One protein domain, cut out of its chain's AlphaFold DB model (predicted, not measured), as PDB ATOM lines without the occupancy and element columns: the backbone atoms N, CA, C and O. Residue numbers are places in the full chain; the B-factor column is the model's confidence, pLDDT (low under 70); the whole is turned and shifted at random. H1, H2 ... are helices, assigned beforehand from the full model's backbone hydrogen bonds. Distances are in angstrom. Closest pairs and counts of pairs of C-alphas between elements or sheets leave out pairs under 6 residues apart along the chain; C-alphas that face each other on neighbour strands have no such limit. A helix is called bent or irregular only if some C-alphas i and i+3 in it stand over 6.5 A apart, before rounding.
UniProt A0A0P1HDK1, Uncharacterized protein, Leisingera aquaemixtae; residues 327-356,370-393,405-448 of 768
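This is residues 327 to 356, 370 to 393 and 405 to 448 of the 768 residues of an uncharacterized protein of Leisingera aquaemixtae (UniProt A0A0P1HDK1). One long helix, H5, is bent into an L. H2 and H3 pack with its first arm, H5a, as a three-helix bundle, while H1 and the very short H4 pack on its second arm, H5b, and residues 438 to 445, mostly in H6, stick out beyond that arm's far end. The printed part has 98 residues with six named helices, H1 to H6 in chain order, and no named strand; the class is all helix. It is only just compact, close to loose, with a radius of gyration of the C-alphas of 14.6 A, and elongated, spanning 44 by 28 by 17 A.

H5, residues 405 to 437, was assigned as one helix by its hydrogen bonds but is bent: C-alphas 421 and 424 are 8.2 A apart. Its arm H5a, residues 405 to 421, is 25.4 A long and begins at C-alpha 405 (305.867, 217.177, 264.974). Its arm H5b, residues 424 to 437, is 19.7 A long and ends at C-alpha 437 (311.868, 207.141, 300.138). H2, residues 342 to 356, measures 21.3 A, and H3, residues 370 to 383, 20.1 A. H1, residues 327 to 336, begins at C-alpha 327 (305.750, 205.949, 284.657) and measures 14.2 A. H4 is residues 385 to 388, and H6 is residues 440 to 446.

The lines of H5a and H5b are about perpendicular, at 82 degrees. H2, H3 and H5a form a bundle, three helices side by side. H2 touches H5a at a shallow tilt of 18 degrees, opposite ways, with the C-alphas of Arg 346 and Leu 417 closest at 5.7 A. H3 touches H5a at a shallow tilt of 32 degrees, the same way; the closest C-alphas, of Leu 382 and Ala 419, are 7.3 A apart. H2 touches H3 with residues 352 to 356 alone, closest at the C-alphas of Arg 356 and Ala 371, 5.1 A. H1 touches H3, with the C-alphas of Gly 327 and Glu 377 closest at 4.6 A, and H5b, about perpendicular at 90 degrees, with those of Ala 334 and Val 427 closest at 5.3 A. H4 touches H5b, with the C-alphas of Pro 385 and Cys 430 closest at 6.1 A, and touches H3 only at the corner, with those of Ala 380 and Ala 387 closest at 6.0 A. H6 is close to but not clearly touching H5b, and apart from H3. In H1, H2, H3 and H6 every O i to N i+4 pair is within hydrogen-bond range; H5a has 12 of 13 and H5b 8 of 10, while H4 is too short for such a pair.

The C-alphas farthest apart, of Trp 407 and Ile 440, are 45.4 A apart. Residues 357 to 369 and 394 to 404 are not printed; the C-alpha gaps across these cuts are 5.9 A and 24.4 A. The links printed whole, H1 to H2, H3 to H4 and H5 to H6, are tight. Mean pLDDT of the printed part is 82.3, and residues 388 to 393 and 447 to 448 are under 70.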
ATOM      1  N   GLY A 327     304.472 205.796 283.939       83.75
ATOM      2  CA  GLY A 327     305.750 205.949 284.657       83.75
ATOM      3  C   GLY A 327     305.737 205.344 286.071       83.75
ATOM      4  O   GLY A 327     306.700 204.696 286.494       83.75
ATOM      5  N   ALA A 328     304.628 205.514 286.797       82.00
ATOM      6  CA  ALA A 328     304.437 204.946 288.132       82.00
ATOM      7  C   ALA A 328     304.247 203.426 288.060       82.00
ATOM      8  O   ALA A 328     304.806 202.694 288.877       82.00
ATOM      9  N   GLN A 329     303.550 202.945 287.026       85.81
ATOM     10  CA  GLN A 329     303.398 201.524 286.733       85.81
ATOM     11  C   GLN A 329     304.752 200.848 286.477       85.81
ATOM     12  O   GLN A 329     305.024 199.793 287.045       85.81
ATOM     13  N   LEU A 330     305.632 201.455 285.673       87.81
ATOM     14  CA  LEU A 330     306.979 200.921 285.440       87.81
ATOM     15  C   LEU A 330     307.825 200.908 286.715       87.81
ATOM     16  O   LEU A 330     308.550 199.947 286.959       87.81
ATOM     17  N   THR A 331     307.709 201.936 287.554       86.06
ATOM     18  CA  THR A 331     308.401 201.968 288.852       86.06
ATOM     19  C   THR A 331     307.916 200.845 289.765       86.06
ATOM     20  O   THR A 331     308.738 200.137 290.343       86.06
ATOM     21  N   LEU A 332     306.602 200.625 289.845       83.88
ATOM     22  CA  LEU A 332     306.021 199.527 290.616       83.88
ATOM     23  C   LEU A 332     306.526 198.166 290.108       83.88
ATOM     24  O   LEU A 332     307.070 197.398 290.899       83.88
ATOM     25  N   ARG A 333     306.472 197.925 288.789       87.00
ATOM     26  CA  ARG A 333     307.007 196.703 288.157       87.00
ATOM     27  C   ARG A 333     308.507 196.524 288.435       87.00
ATOM     28  O   ARG A 333     308.952 195.415 288.719       87.00
ATOM     29  N   ALA A 334     309.298 197.603 288.414       87.00
ATOM     30  CA  ALA A 334     310.721 197.563 288.774       87.00
ATOM     31  C   ALA A 334     310.929 197.120 290.230       87.00
ATOM     32  O   ALA A 334     311.743 196.239 290.498       87.00
ATOM     33  N   LEU A 335     310.178 197.701 291.171       81.88
ATOM     34  CA  LEU A 335     310.235 197.347 292.595       81.88
ATOM     35  C   LEU A 335     309.695 195.940 292.875       81.88
ATOM     36  O   LEU A 335     310.075 195.307 293.868       81.88
ATOM     37  N   GLN A 336     308.810 195.447 292.010       80.81
ATOM     38  CA  GLN A 336     308.281 194.094 292.061       80.81
ATOM     39  C   GLN A 336     309.221 193.057 291.429       80.81
ATOM     40  O   GLN A 336     309.095 191.879 291.751       80.81
ATOM     41  N   GLY A 337     310.223 193.478 290.653       83.25
ATOM     42  CA  GLY A 337     311.129 192.572 289.938       83.25
ATOM     43  C   GLY A 337     310.556 192.055 288.615       83.25
ATOM     44  O   GLY A 337     311.092 191.119 288.036       83.25
ATOM     45  N   GLU A 338     309.489 192.675 288.116       86.12
ATOM     46  CA  GLU A 338     308.774 192.285 286.892       86.12
ATOM     47  C   GLU A 338     309.377 192.911 285.618       86.12
ATOM     48  O   GLU A 338     308.962 192.601 284.501       86.12
ATOM     49  N   LEU A 339     310.355 193.813 285.763       85.00
ATOM     50  CA  LEU A 339     311.105 194.414 284.656       85.00
ATOM     51  C   LEU A 339     312.479 193.751 284.510       85.00
ATOM     52  O   LEU A 339     313.488 194.304 284.945       85.00
ATOM     53  N   ALA A 340     312.508 192.566 283.896       76.62
ATOM     54  CA  ALA A 340     313.740 191.804 283.671       76.62
ATOM     55  C   ALA A 340     314.287 191.913 282.235       76.62
ATOM     56  O   ALA A 340     315.500 191.851 282.048       76.62
ATOM     57  N   ASP A 341     313.420 192.110 281.233       87.75
ATOM     58  CA  ASP A 341     313.800 192.129 279.815       87.75
ATOM     59  C   ASP A 341     313.740 193.555 279.217       87.75
ATOM     60  O   ASP A 341     312.648 194.099 278.992       87.75
ATOM     61  N   PRO A 342     314.900 194.182 278.930       88.06
ATOM     62  CA  PRO A 342     314.961 195.485 278.278       88.06
ATOM     63  C   PRO A 342     314.326 195.496 276.884       88.06
ATOM     64  O   PRO A 342     313.813 196.533 276.456       88.06
ATOM     65  N   ASP A 343     314.358 194.384 276.155       89.44
ATOM     66  CA  ASP A 343     313.928 194.318 274.759       89.44
ATOM     67  C   ASP A 343     312.412 194.235 274.658       89.44
ATOM     68  O   ASP A 343     311.813 195.021 273.911       89.44
ATOM     69  N   ALA A 344     311.789 193.405 275.498       90.44
ATOM     70  CA  ALA A 344     310.342 193.389 275.675       90.44
ATOM     71  C   ALA A 344     309.800 194.773 276.065       90.44
ATOM     72  O   ALA A 344     308.871 195.270 275.425       90.44
ATOM     73  N   LEU A 345     310.416 195.455 277.040       91.69
ATOM     74  CA  LEU A 345     309.967 196.789 277.462       91.69
ATOM     75  C   LEU A 345     310.126 197.838 276.348       91.69
ATOM     76  O   LEU A 345     309.264 198.700 276.160       91.69
ATOM     77  N   ARG A 346     311.218 197.775 275.573       92.56
ATOM     78  CA  ARG A 346     311.421 198.656 274.409       92.56
ATOM     79  C   ARG A 346     310.345 198.434 273.346       92.56
ATOM     80  O   ARG A 346     309.853 199.416 272.778       92.56
ATOM     81  N   ALA A 347     309.984 197.180 273.081       91.19
ATOM     82  CA  ALA A 347     308.924 196.829 272.143       91.19
ATOM     83  C   ALA A 347     307.553 197.325 272.637       91.19
ATOM     84  O   ALA A 347     306.874 198.042 271.896       91.19
ATOM     85  N   GLU A 348     307.211 197.039 273.899       92.56
ATOM     86  CA  GLU A 348     305.981 197.474 274.579       92.56
ATOM     87  C   GLU A 348     305.817 199.000 274.490       92.56
ATOM     88  O   GLU A 348     304.825 199.510 273.959       92.56
ATOM     89  N   PHE A 349     306.840 199.749 274.915       93.12
ATOM     90  CA  PHE A 349     306.810 201.210 274.910       93.12
ATOM     91  C   PHE A 349     306.735 201.792 273.493       93.12
ATOM     92  O   PHE A 349     305.958 202.713 273.227       93.12
ATOM     93  N   SER A 350     307.520 201.255 272.550       92.75
ATOM     94  CA  SER A 350     307.485 201.703 271.153       92.75
ATOM     95  C   SER A 350     306.105 201.485 270.530       92.75
ATOM     96  O   SER A 350     305.609 202.373 269.832       92.75
ATOM     97  N   ALA A 351     305.472 200.335 270.781       91.12
ATOM     98  CA  ALA A 351     304.123 200.042 270.307       91.12
ATOM     99  C   ALA A 351     303.095 201.010 270.916       91.12
ATOM    100  O   ALA A 351     302.320 201.624 270.178       91.12
ATOM    101  N   ALA A 352     303.160 201.239 272.231       89.75
ATOM    102  CA  ALA A 352     302.266 202.147 272.948       89.75
ATOM    103  C   ALA A 352     302.357 203.604 272.450       89.75
ATOM    104  O   ALA A 352     301.332 204.279 272.306       89.75
ATOM    105  N   VAL A 353     303.568 204.095 272.150       89.19
ATOM    106  CA  VAL A 353     303.776 205.440 271.580       89.19
ATOM    107  C   VAL A 353     303.234 205.523 270.151       89.19
ATOM    108  O   VAL A 353     302.564 206.500 269.813       89.19
ATOM    109  N   ARG A 354     303.508 204.521 269.301       87.62
ATOM    110  CA  ARG A 354     303.056 204.511 267.895       87.62
ATOM    111  C   ARG A 354     301.539 204.420 267.782       87.62
ATOM    112  O   ARG A 354     300.965 205.165 266.997       87.62
ATOM    113  N   SER A 355     300.906 203.580 268.599       86.12
ATOM    114  CA  SER A 355     299.448 203.451 268.667       86.12
ATOM    115  C   SER A 355     298.785 204.795 269.012       86.12
ATOM    116  O   SER A 355     297.974 205.302 268.238       86.12
ATOM    117  N   ARG A 356     299.227 205.462 270.090       86.12
ATOM    118  CA  ARG A 356     298.709 206.789 270.488       86.12
ATOM    119  C   ARG A 356     299.031 207.901 269.485       86.12
ATOM    120  O   ARG A 356     298.304 208.884 269.393       86.12
ATOM    121  N   GLY A 370     298.414 212.406 273.673       76.62
ATOM    122  CA  GLY A 370     298.546 211.189 274.482       76.62
ATOM    123  C   GLY A 370     299.904 210.500 274.318       76.62
ATOM    124  O   GLY A 370     300.507 210.070 275.297       76.62
ATOM    125  N   ALA A 371     300.453 210.468 273.098       82.62
ATOM    126  CA  ALA A 371     301.824 209.996 272.876       82.62
ATOM    127  C   ALA A 371     302.861 210.880 273.599       82.62
ATOM    128  O   ALA A 371     303.847 210.379 274.130       82.62
ATOM    129  N   TRP A 372     302.632 212.197 273.657       83.25
ATOM    130  CA  TRP A 372     303.512 213.135 274.360       83.25
ATOM    131  C   TRP A 372     303.451 212.972 275.883       83.25
ATOM    132  O   TRP A 372     304.506 212.995 276.520       83.25
ATOM    133  N   ALA A 373     302.250 212.774 276.438       81.62
ATOM    134  CA  ALA A 373     302.031 212.486 277.854       81.62
ATOM    135  C   ALA A 373     302.749 211.195 278.272       81.62
ATOM    136  O   ALA A 373     303.596 211.230 279.162       81.62
ATOM    137  N   LEU A 374     302.554 210.109 277.517       87.25
ATOM    138  CA  LEU A 374     303.235 208.832 277.752       87.25
ATOM    139  C   LEU A 374     304.768 208.980 277.760       87.25
ATOM    140  O   LEU A 374     305.471 208.418 278.597       87.25
ATOM    141  N   MET A 375     305.312 209.773 276.834       88.44
ATOM    142  CA  MET A 375     306.748 210.037 276.788       88.44
ATOM    143  C   MET A 375     307.231 210.954 277.923       88.44
ATOM    144  O   MET A 375     308.404 210.871 278.283       88.44
ATOM    145  N   ASN A 376     306.390 211.837 278.474       86.00
ATOM    146  CA  ASN A 376     306.732 212.610 279.675       86.00
ATOM    147  C   ASN A 376     306.856 211.688 280.890       86.00
ATOM    148  O   ASN A 376     307.829 211.795 281.631       86.00
ATOM    149  N   GLU A 377     305.943 210.732 281.030       86.19
ATOM    150  CA  GLU A 377     305.992 209.742 282.105       86.19
ATOM    151  C   GLU A 377     307.194 208.792 281.986       86.19
ATOM    152  O   GLU A 377     307.839 208.481 282.985       86.19
ATOM    153  N   MET A 378     307.578 208.408 280.763       89.69
ATOM    154  CA  MET A 378     308.830 207.674 280.533       89.69
ATOM    155  C   MET A 378     310.067 208.502 280.911       89.69
ATOM    156  O   MET A 378     311.014 207.967 281.479       89.69
ATOM    157  N   ASP A 379     310.092 209.807 280.613       87.44
ATOM    158  CA  ASP A 379     311.205 210.668 281.039       87.44
ATOM    159  C   ASP A 379     311.290 210.753 282.579       87.44
ATOM    160  O   ASP A 379     312.402 210.801 283.105       87.44
ATOM    161  N   ALA A 380     310.153 210.725 283.290       81.75
ATOM    162  CA  ALA A 380     310.122 210.662 284.753       81.75
ATOM    163  C   ALA A 380     310.697 209.334 285.278       81.75
ATOM    164  O   ALA A 380     311.608 209.352 286.102       81.75
ATOM    165  N   PHE A 381     310.265 208.194 284.725       87.00
ATOM    166  CA  PHE A 381     310.812 206.876 285.078       87.00
ATOM    167  C   PHE A 381     312.331 206.787 284.842       87.00
ATOM    168  O   PHE A 381     313.083 206.354 285.713       87.00
ATOM    169  N   LEU A 382     312.812 207.255 283.684       88.00
ATOM    170  CA  LEU A 382     314.239 207.233 283.338       88.00
ATOM    171  C   LEU A 382     315.099 208.157 284.218       88.00
ATOM    172  O   LEU A 382     316.302 207.921 284.358       88.00
ATOM    173  N   ALA A 383     314.518 209.219 284.785       83.62
ATOM    174  CA  ALA A 383     315.218 210.100 285.720       83.62
ATOM    175  C   ALA A 383     315.468 209.417 287.079       83.62
ATOM    176  O   ALA A 383     316.494 209.679 287.720       83.62
ATOM    177  N   GLY A 384     314.597 208.478 287.456       80.88
ATOM    178  CA  GLY A 384     314.623 207.739 288.715       80.88
ATOM    179  C   GLY A 384     313.387 208.030 289.574       80.88
ATOM    180  O   GLY A 384     312.686 209.012 289.331       80.88
ATOM    181  N   PRO A 385     313.113 207.196 290.589       77.06
ATOM    182  CA  PRO A 385     311.915 207.319 291.421       77.06
ATOM    183  C   PRO A 385     311.868 208.624 292.224       77.06
ATOM    184  O   PRO A 385     310.783 209.115 292.505       77.06
ATOM    185  N   GLU A 386     313.007 209.240 292.550       75.12
ATOM    186  CA  GLU A 386     313.041 210.530 293.251       75.12
ATOM    187  C   GLU A 386     312.426 211.663 292.413       75.12
ATOM    188  O   GLU A 386     311.803 212.575 292.954       75.12
ATOM    189  N   ALA A 387     312.533 211.582 291.080       72.38
ATOM    190  CA  ALA A 387     311.921 212.546 290.166       72.38
ATOM    191  C   ALA A 387     310.386 212.438 290.112       72.38
ATOM    192  O   ALA A 387     309.741 213.294 289.511       72.38
ATOM    193  N   MET A 388     309.809 211.395 290.716       68.19
ATOM    194  CA  MET A 388     308.362 211.189 290.813       68.19
ATOM    195  C   MET A 388     307.752 211.756 292.101       68.19
ATOM    196  O   MET A 388     306.534 211.832 292.192       68.19
ATOM    197  N   VAL A 389     308.585 212.122 293.080       63.75
ATOM    198  CA  VAL A 389     308.172 212.490 294.448       63.75
ATOM    199  C   VAL A 389     308.156 214.004 294.666       63.75
ATOM    200  O   VAL A 389     307.360 214.513 295.444       63.75
ATOM    201  N   LEU A 390     309.032 214.740 293.980       53.62
ATOM    202  CA  LEU A 390     309.157 216.190 294.114       53.62
ATOM    203  C   LEU A 390     308.527 216.868 292.885       53.62
ATOM    204  O   LEU A 390     309.050 216.679 291.783       53.62
ATOM    205  N   PRO A 391     307.488 217.718 293.018       45.62
ATOM    206  CA  PRO A 391     306.902 218.458 291.892       45.62
ATOM    207  C   PRO A 391     307.815 219.561 291.323       45.62
ATOM    208  O   PRO A 391     307.357 220.488 290.659       45.62
ATOM    209  N   ALA A 392     309.125 219.475 291.538       42.62
ATOM    210  CA  ALA A 392     310.103 220.413 291.027       42.62
ATOM    211  C   ALA A 392     311.286 219.653 290.423       42.62
ATOM    212  O   ALA A 392     312.259 219.333 291.097       42.62
ATOM    213  N   ALA A 393     311.238 219.412 289.114       42.12
ATOM    214  CA  ALA A 393     312.481 219.300 288.353       42.12
ATOM    215  C   ALA A 393     312.315 219.749 286.904       42.12
ATOM    216  O   ALA A 393     313.196 220.433 286.380       42.12
ATOM    217  N   ARG A 405     306.415 217.960 263.850       74.81
ATOM    218  CA  ARG A 405     305.867 217.177 264.974       74.81
ATOM    219  C   ARG A 405     306.322 215.711 264.957       74.81
ATOM    220  O   ARG A 405     306.862 215.237 265.957       74.81
ATOM    221  N   SER A 406     306.175 215.018 263.824       76.62
ATOM    222  CA  SER A 406     306.524 213.592 263.691       76.62
ATOM    223  C   SER A 406     308.022 213.326 263.835       76.62
ATOM    224  O   SER A 406     308.418 212.402 264.545       76.62
ATOM    225  N   TRP A 407     308.872 214.170 263.242       81.62
ATOM    226  CA  TRP A 407     310.326 214.025 263.345       81.62
ATOM    227  C   TRP A 407     310.823 214.199 264.788       81.62
ATOM    228  O   TRP A 407     311.598 213.380 265.288       81.62
ATOM    229  N   ARG A 408     310.339 215.229 265.499       80.94
ATOM    230  CA  ARG A 408     310.709 215.463 266.908       80.94
ATOM    231  C   ARG A 408     310.234 214.327 267.820       80.94
ATOM    232  O   ARG A 408     310.977 213.932 268.721       80.94
ATOM    233  N   LEU A 409     309.042 213.783 267.565       83.81
ATOM    234  CA  LEU A 409     308.493 212.642 268.304       83.81
ATOM    235  C   LEU A 409     309.349 211.383 268.098       83.81
ATOM    236  O   LEU A 409     309.813 210.795 269.074       83.81
ATOM    237  N   GLN A 410     309.670 211.028 266.848       85.75
ATOM    238  CA  GLN A 410     310.542 209.885 266.544       85.75
ATOM    239  C   GLN A 410     311.953 210.043 267.127       85.75
ATOM    240  O   GLN A 410     312.510 209.086 267.672       85.75
ATOM    241  N   ARG A 411     312.536 211.248 267.063       88.56
ATOM    242  CA  ARG A 411     313.859 211.524 267.645       88.56
ATOM    243  C   ARG A 411     313.863 211.319 269.162       88.56
ATOM    244  O   ARG A 411     314.801 210.718 269.688       88.56
ATOM    245  N   ARG A 412     312.826 211.787 269.866       90.62
ATOM    246  CA  ARG A 412     312.692 211.582 271.317       90.62
ATOM    247  C   ARG A 412     312.464 210.107 271.654       90.62
ATOM    248  O   ARG A 412     313.119 209.614 272.568       90.62
ATOM    249  N   LEU A 413     311.638 209.398 270.881       91.38
ATOM    250  CA  LEU A 413     311.379 207.970 271.082       91.38
ATOM    251  C   LEU A 413     312.674 207.162 270.961       91.38
ATOM    252  O   LEU A 413     313.014 206.410 271.867       91.38
ATOM    253  N   ARG A 414     313.470 207.395 269.906       92.62
ATOM    254  CA  ARG A 414     314.785 206.749 269.739       92.62
ATOM    255  C   ARG A 414     315.713 206.998 270.930       92.62
ATOM    256  O   ARG A 414     316.438 206.096 271.331       92.62
ATOM    257  N   ARG A 415     315.696 208.204 271.506       93.25
ATOM    258  CA  ARG A 415     316.500 208.534 272.693       93.25
ATOM    259  C   ARG A 415     316.047 207.745 273.925       93.25
ATOM    260  O   ARG A 415     316.898 207.209 274.623       93.25
ATOM    261  N   GLN A 416     314.742 207.665 274.176       93.38
ATOM    262  CA  GLN A 416     314.189 206.926 275.319       93.38
ATOM    263  C   GLN A 416     314.425 205.417 275.185       93.38
ATOM    264  O   GLN A 416     314.895 204.792 276.129       93.38
ATOM    265  N   LEU A 417     314.234 204.851 273.989       93.12
ATOM    266  CA  LEU A 417     314.532 203.439 273.717       93.12
ATOM    267  C   LEU A 417     316.016 203.097 273.919       93.12
ATOM    268  O   LEU A 417     316.336 202.013 274.393       93.12
ATOM    269  N   ARG A 418     316.936 204.019 273.594       92.25
ATOM    270  CA  ARG A 418     318.363 203.850 273.921       92.25
ATOM    271  C   ARG A 418     318.631 203.934 275.418       92.25
ATOM    272  O   ARG A 418     319.510 203.238 275.891       92.25
ATOM    273  N   ALA A 419     317.919 204.778 276.159       90.12
ATOM    274  CA  ALA A 419     318.097 204.876 277.606       90.12
ATOM    275  C   ALA A 419     317.624 203.602 278.331       90.12
ATOM    276  O   ALA A 419     318.262 203.177 279.292       90.12
ATOM    277  N   LEU A 420     316.572 202.954 277.820       90.00
ATOM    278  CA  LEU A 420     316.057 201.687 278.350       90.00
ATOM    279  C   LEU A 420     317.038 200.511 278.237       90.00
ATOM    280  O   LEU A 420     316.867 199.533 278.951       90.00
ATOM    281  N   SER A 421     318.106 200.593 277.433       85.50
ATOM    282  CA  SER A 421     319.146 199.548 277.454       85.50
ATOM    283  C   SER A 421     319.898 199.474 278.790       85.50
ATOM    284  O   SER A 421     320.569 198.486 279.065       85.50
ATOM    285  N   ARG A 422     319.767 200.499 279.644       87.56
ATOM    286  CA  ARG A 422     320.304 200.537 281.012       87.56
ATOM    287  C   ARG A 422     319.281 200.092 282.066       87.56
ATOM    288  O   ARG A 422     319.420 200.450 283.234       87.56
ATOM    289  N   LEU A 423     318.257 199.327 281.680       87.81
ATOM    290  CA  LEU A 423     317.192 198.870 282.582       87.81
ATOM    291  C   LEU A 423     317.705 198.196 283.872       87.81
ATOM    292  O   LEU A 423     317.217 198.583 284.931       87.81
ATOM    293  N   PRO A 424     318.720 197.304 283.863       88.12
ATOM    294  CA  PRO A 424     319.218 196.705 285.108       88.12
ATOM    295  C   PRO A 424     319.722 197.745 286.121       88.12
ATOM    296  O   PRO A 424     319.444 197.655 287.316       88.12
ATOM    297  N   GLN A 425     320.399 198.792 285.640       88.00
ATOM    298  CA  GLN A 425     320.883 199.894 286.477       88.00
ATOM    299  C   GLN A 425     319.719 200.735 287.018       88.00
ATOM    300  O   GLN A 425     319.770 201.201 288.155       88.00
ATOM    301  N   LEU A 426     318.659 200.924 286.224       84.81
ATOM    302  CA  LEU A 426     317.438 201.609 286.659       84.81
ATOM    303  C   LEU A 426     316.715 200.817 287.755       84.81
ATOM    304  O   LEU A 426     316.389 201.396 288.786       84.81
ATOM    305  N   VAL A 427     316.545 199.502 287.593       86.62
ATOM    306  CA  VAL A 427     315.915 198.626 288.601       86.62
ATOM    307  C   VAL A 427     316.709 198.620 289.911       86.62
ATOM    308  O   VAL A 427     316.130 198.744 290.997       86.62
ATOM    309  N   GLN A 428     318.042 198.550 289.829       85.88
ATOM    310  CA  GLN A 428     318.910 198.643 291.005       85.88
ATOM    311  C   GLN A 428     318.768 200.003 291.707       85.88
ATOM    312  O   GLN A 428     318.646 200.056 292.933       85.88
ATOM    313  N   ARG A 429     318.715 201.105 290.942       83.81
ATOM    314  CA  ARG A 429     318.454 202.449 291.483       83.81
ATOM    315  C   ARG A 429     317.077 202.544 292.139       83.81
ATOM    316  O   ARG A 429     316.997 203.073 293.241       83.81
ATOM    317  N   CYS A 430     316.026 201.997 291.523       83.06
ATOM    318  CA  CYS A 430     314.684 201.945 292.109       83.06
ATOM    319  C   CYS A 430     314.693 201.228 293.464       83.06
ATOM    320  O   CYS A 430     314.173 201.751 294.450       83.06
ATOM    321  N   SER A 431     315.356 200.075 293.533       79.75
ATOM    322  CA  SER A 431     315.472 199.287 294.764       79.75
ATOM    323  C   SER A 431     316.227 200.032 295.870       79.75
ATOM    324  O   SER A 431     315.793 200.023 297.023       79.75
ATOM    325  N   ALA A 432     317.327 200.711 295.527       79.69
ATOM    326  CA  ALA A 432     318.108 201.508 296.473       79.69
ATOM    327  C   ALA A 432     317.346 202.753 296.958       79.69
ATOM    328  O   ALA A 432     317.383 203.092 298.142       79.69
ATOM    329  N   ALA A 433     316.626 203.421 296.056       79.88
ATOM    330  CA  ALA A 433     315.831 204.599 296.376       79.88
ATOM    331  C   ALA A 433     314.615 204.262 297.245       79.88
ATOM    332  O   ALA A 433     314.311 205.030 298.154       79.88
ATOM    333  N   ARG A 434     313.972 203.097 297.052       82.69
ATOM    334  CA  ARG A 434     312.846 202.632 297.888       82.69
ATOM    335  C   ARG A 434     313.166 202.725 299.380       82.69
ATOM    336  O   ARG A 434     312.377 203.267 300.145       82.69
ATOM    337  N   ALA A 435     314.340 202.238 299.788       76.44
ATOM    338  CA  ALA A 435     314.749 202.251 301.192       76.44
ATOM    339  C   ALA A 435     314.879 203.671 301.763       76.44
ATOM    340  O   ALA A 435     314.637 203.862 302.947       76.44
ATOM    341  N   ARG A 436     315.244 204.656 300.930       77.69
ATOM    342  CA  ARG A 436     315.365 206.071 301.316       77.69
ATOM    343  C   ARG A 436     314.016 206.788 301.299       77.69
ATOM    344  O   ARG A 436     313.738 207.578 302.191       77.69
ATOM    345  N   LEU A 437     313.177 206.508 300.308       80.50
ATOM    346  CA  LEU A 437     311.868 207.141 300.138       80.50
ATOM    347  C   LEU A 437     310.853 206.694 301.200       80.50
ATOM    348  O   LEU A 437     309.993 207.469 301.596       80.50
ATOM    349  N   ALA A 438     310.995 205.476 301.719       82.00
ATOM    350  CA  ALA A 438     310.186 204.949 302.816       82.00
ATOM    351  C   ALA A 438     310.610 205.454 304.216       82.00
ATOM    352  O   ALA A 438     310.150 204.933 305.238       82.00
ATOM    353  N   THR A 439     311.540 206.414 304.297       80.31
ATOM    354  CA  THR A 439     312.106 206.862 305.576       80.31
ATOM    355  C   THR A 439     311.237 207.886 306.294       80.31
ATOM    356  O   THR A 439     310.623 208.746 305.665       80.31
ATOM    357  N   ILE A 440     311.266 207.849 307.631       80.06
ATOM    358  CA  ILE A 440     310.670 208.884 308.493       80.06
ATOM    359  C   ILE A 440     311.256 210.248 308.127       80.06
ATOM    360  O   ILE A 440     310.524 211.219 308.005       80.06
ATOM    361  N   ALA A 441     312.571 210.313 307.893       75.62
ATOM    362  CA  ALA A 441     313.262 211.549 307.540       75.62
ATOM    363  C   ALA A 441     312.778 212.141 306.206       75.62
ATOM    364  O   ALA A 441     312.609 213.353 306.110       75.62
ATOM    365  N   CYS A 442     312.530 211.302 305.193       77.94
ATOM    366  CA  CYS A 442     311.979 211.754 303.915       77.94
ATOM    367  C   CYS A 442     310.582 212.361 304.108       77.94
ATOM    368  O   CYS A 442     310.329 213.471 303.643       77.94
ATOM    369  N   TRP A 443     309.711 211.683 304.858       80.00
ATOM    370  CA  TRP A 443     308.374 212.193 305.166       80.00
ATOM    371  C   TRP A 443     308.390 213.451 306.036       80.00
ATOM    372  O   TRP A 443     307.665 214.390 305.731       80.00
ATOM    373  N   ALA A 444     309.266 213.532 307.039       75.56
ATOM    374  CA  ALA A 444     309.440 214.724 307.871       75.56
ATOM    375  C   ALA A 444     309.832 215.957 307.041       75.56
ATOM    376  O   ALA A 444     309.305 217.049 307.258       75.56
ATOM    377  N   GLN A 445     310.731 215.776 306.067       73.12
ATOM    378  CA  GLN A 445     311.143 216.836 305.145       73.12
ATOM    379  C   GLN A 445     309.987 217.291 304.251       73.12
ATOM    380  O   GLN A 445     309.756 218.491 304.128       73.12
ATOM    381  N   MET A 446     309.244 216.347 303.662       72.75
ATOM    382  CA  MET A 446     308.074 216.661 302.831       72.75
ATOM    383  C   MET A 446     306.952 217.330 303.633       72.75
ATOM    384  O   MET A 446     306.248 218.188 303.114       72.75
ATOM    385  N   ALA A 447     306.825 216.975 304.911       64.69
ATOM    386  CA  ALA A 447     305.850 217.528 305.838       64.69
ATOM    387  C   ALA A 447     306.203 218.935 306.360       64.69
ATOM    388  O   ALA A 447     305.436 219.504 307.129       64.69
ATOM    389  N   GLY A 448     307.367 219.493 306.008       61.59
ATOM    390  CA  GLY A 448     307.812 220.794 306.519       61.59
ATOM    391  C   GLY A 448     308.203 220.800 308.005       61.59
ATOM    392  O   GLY A 448     308.480 221.865 308.549       61.59
TER     393      GLY A 448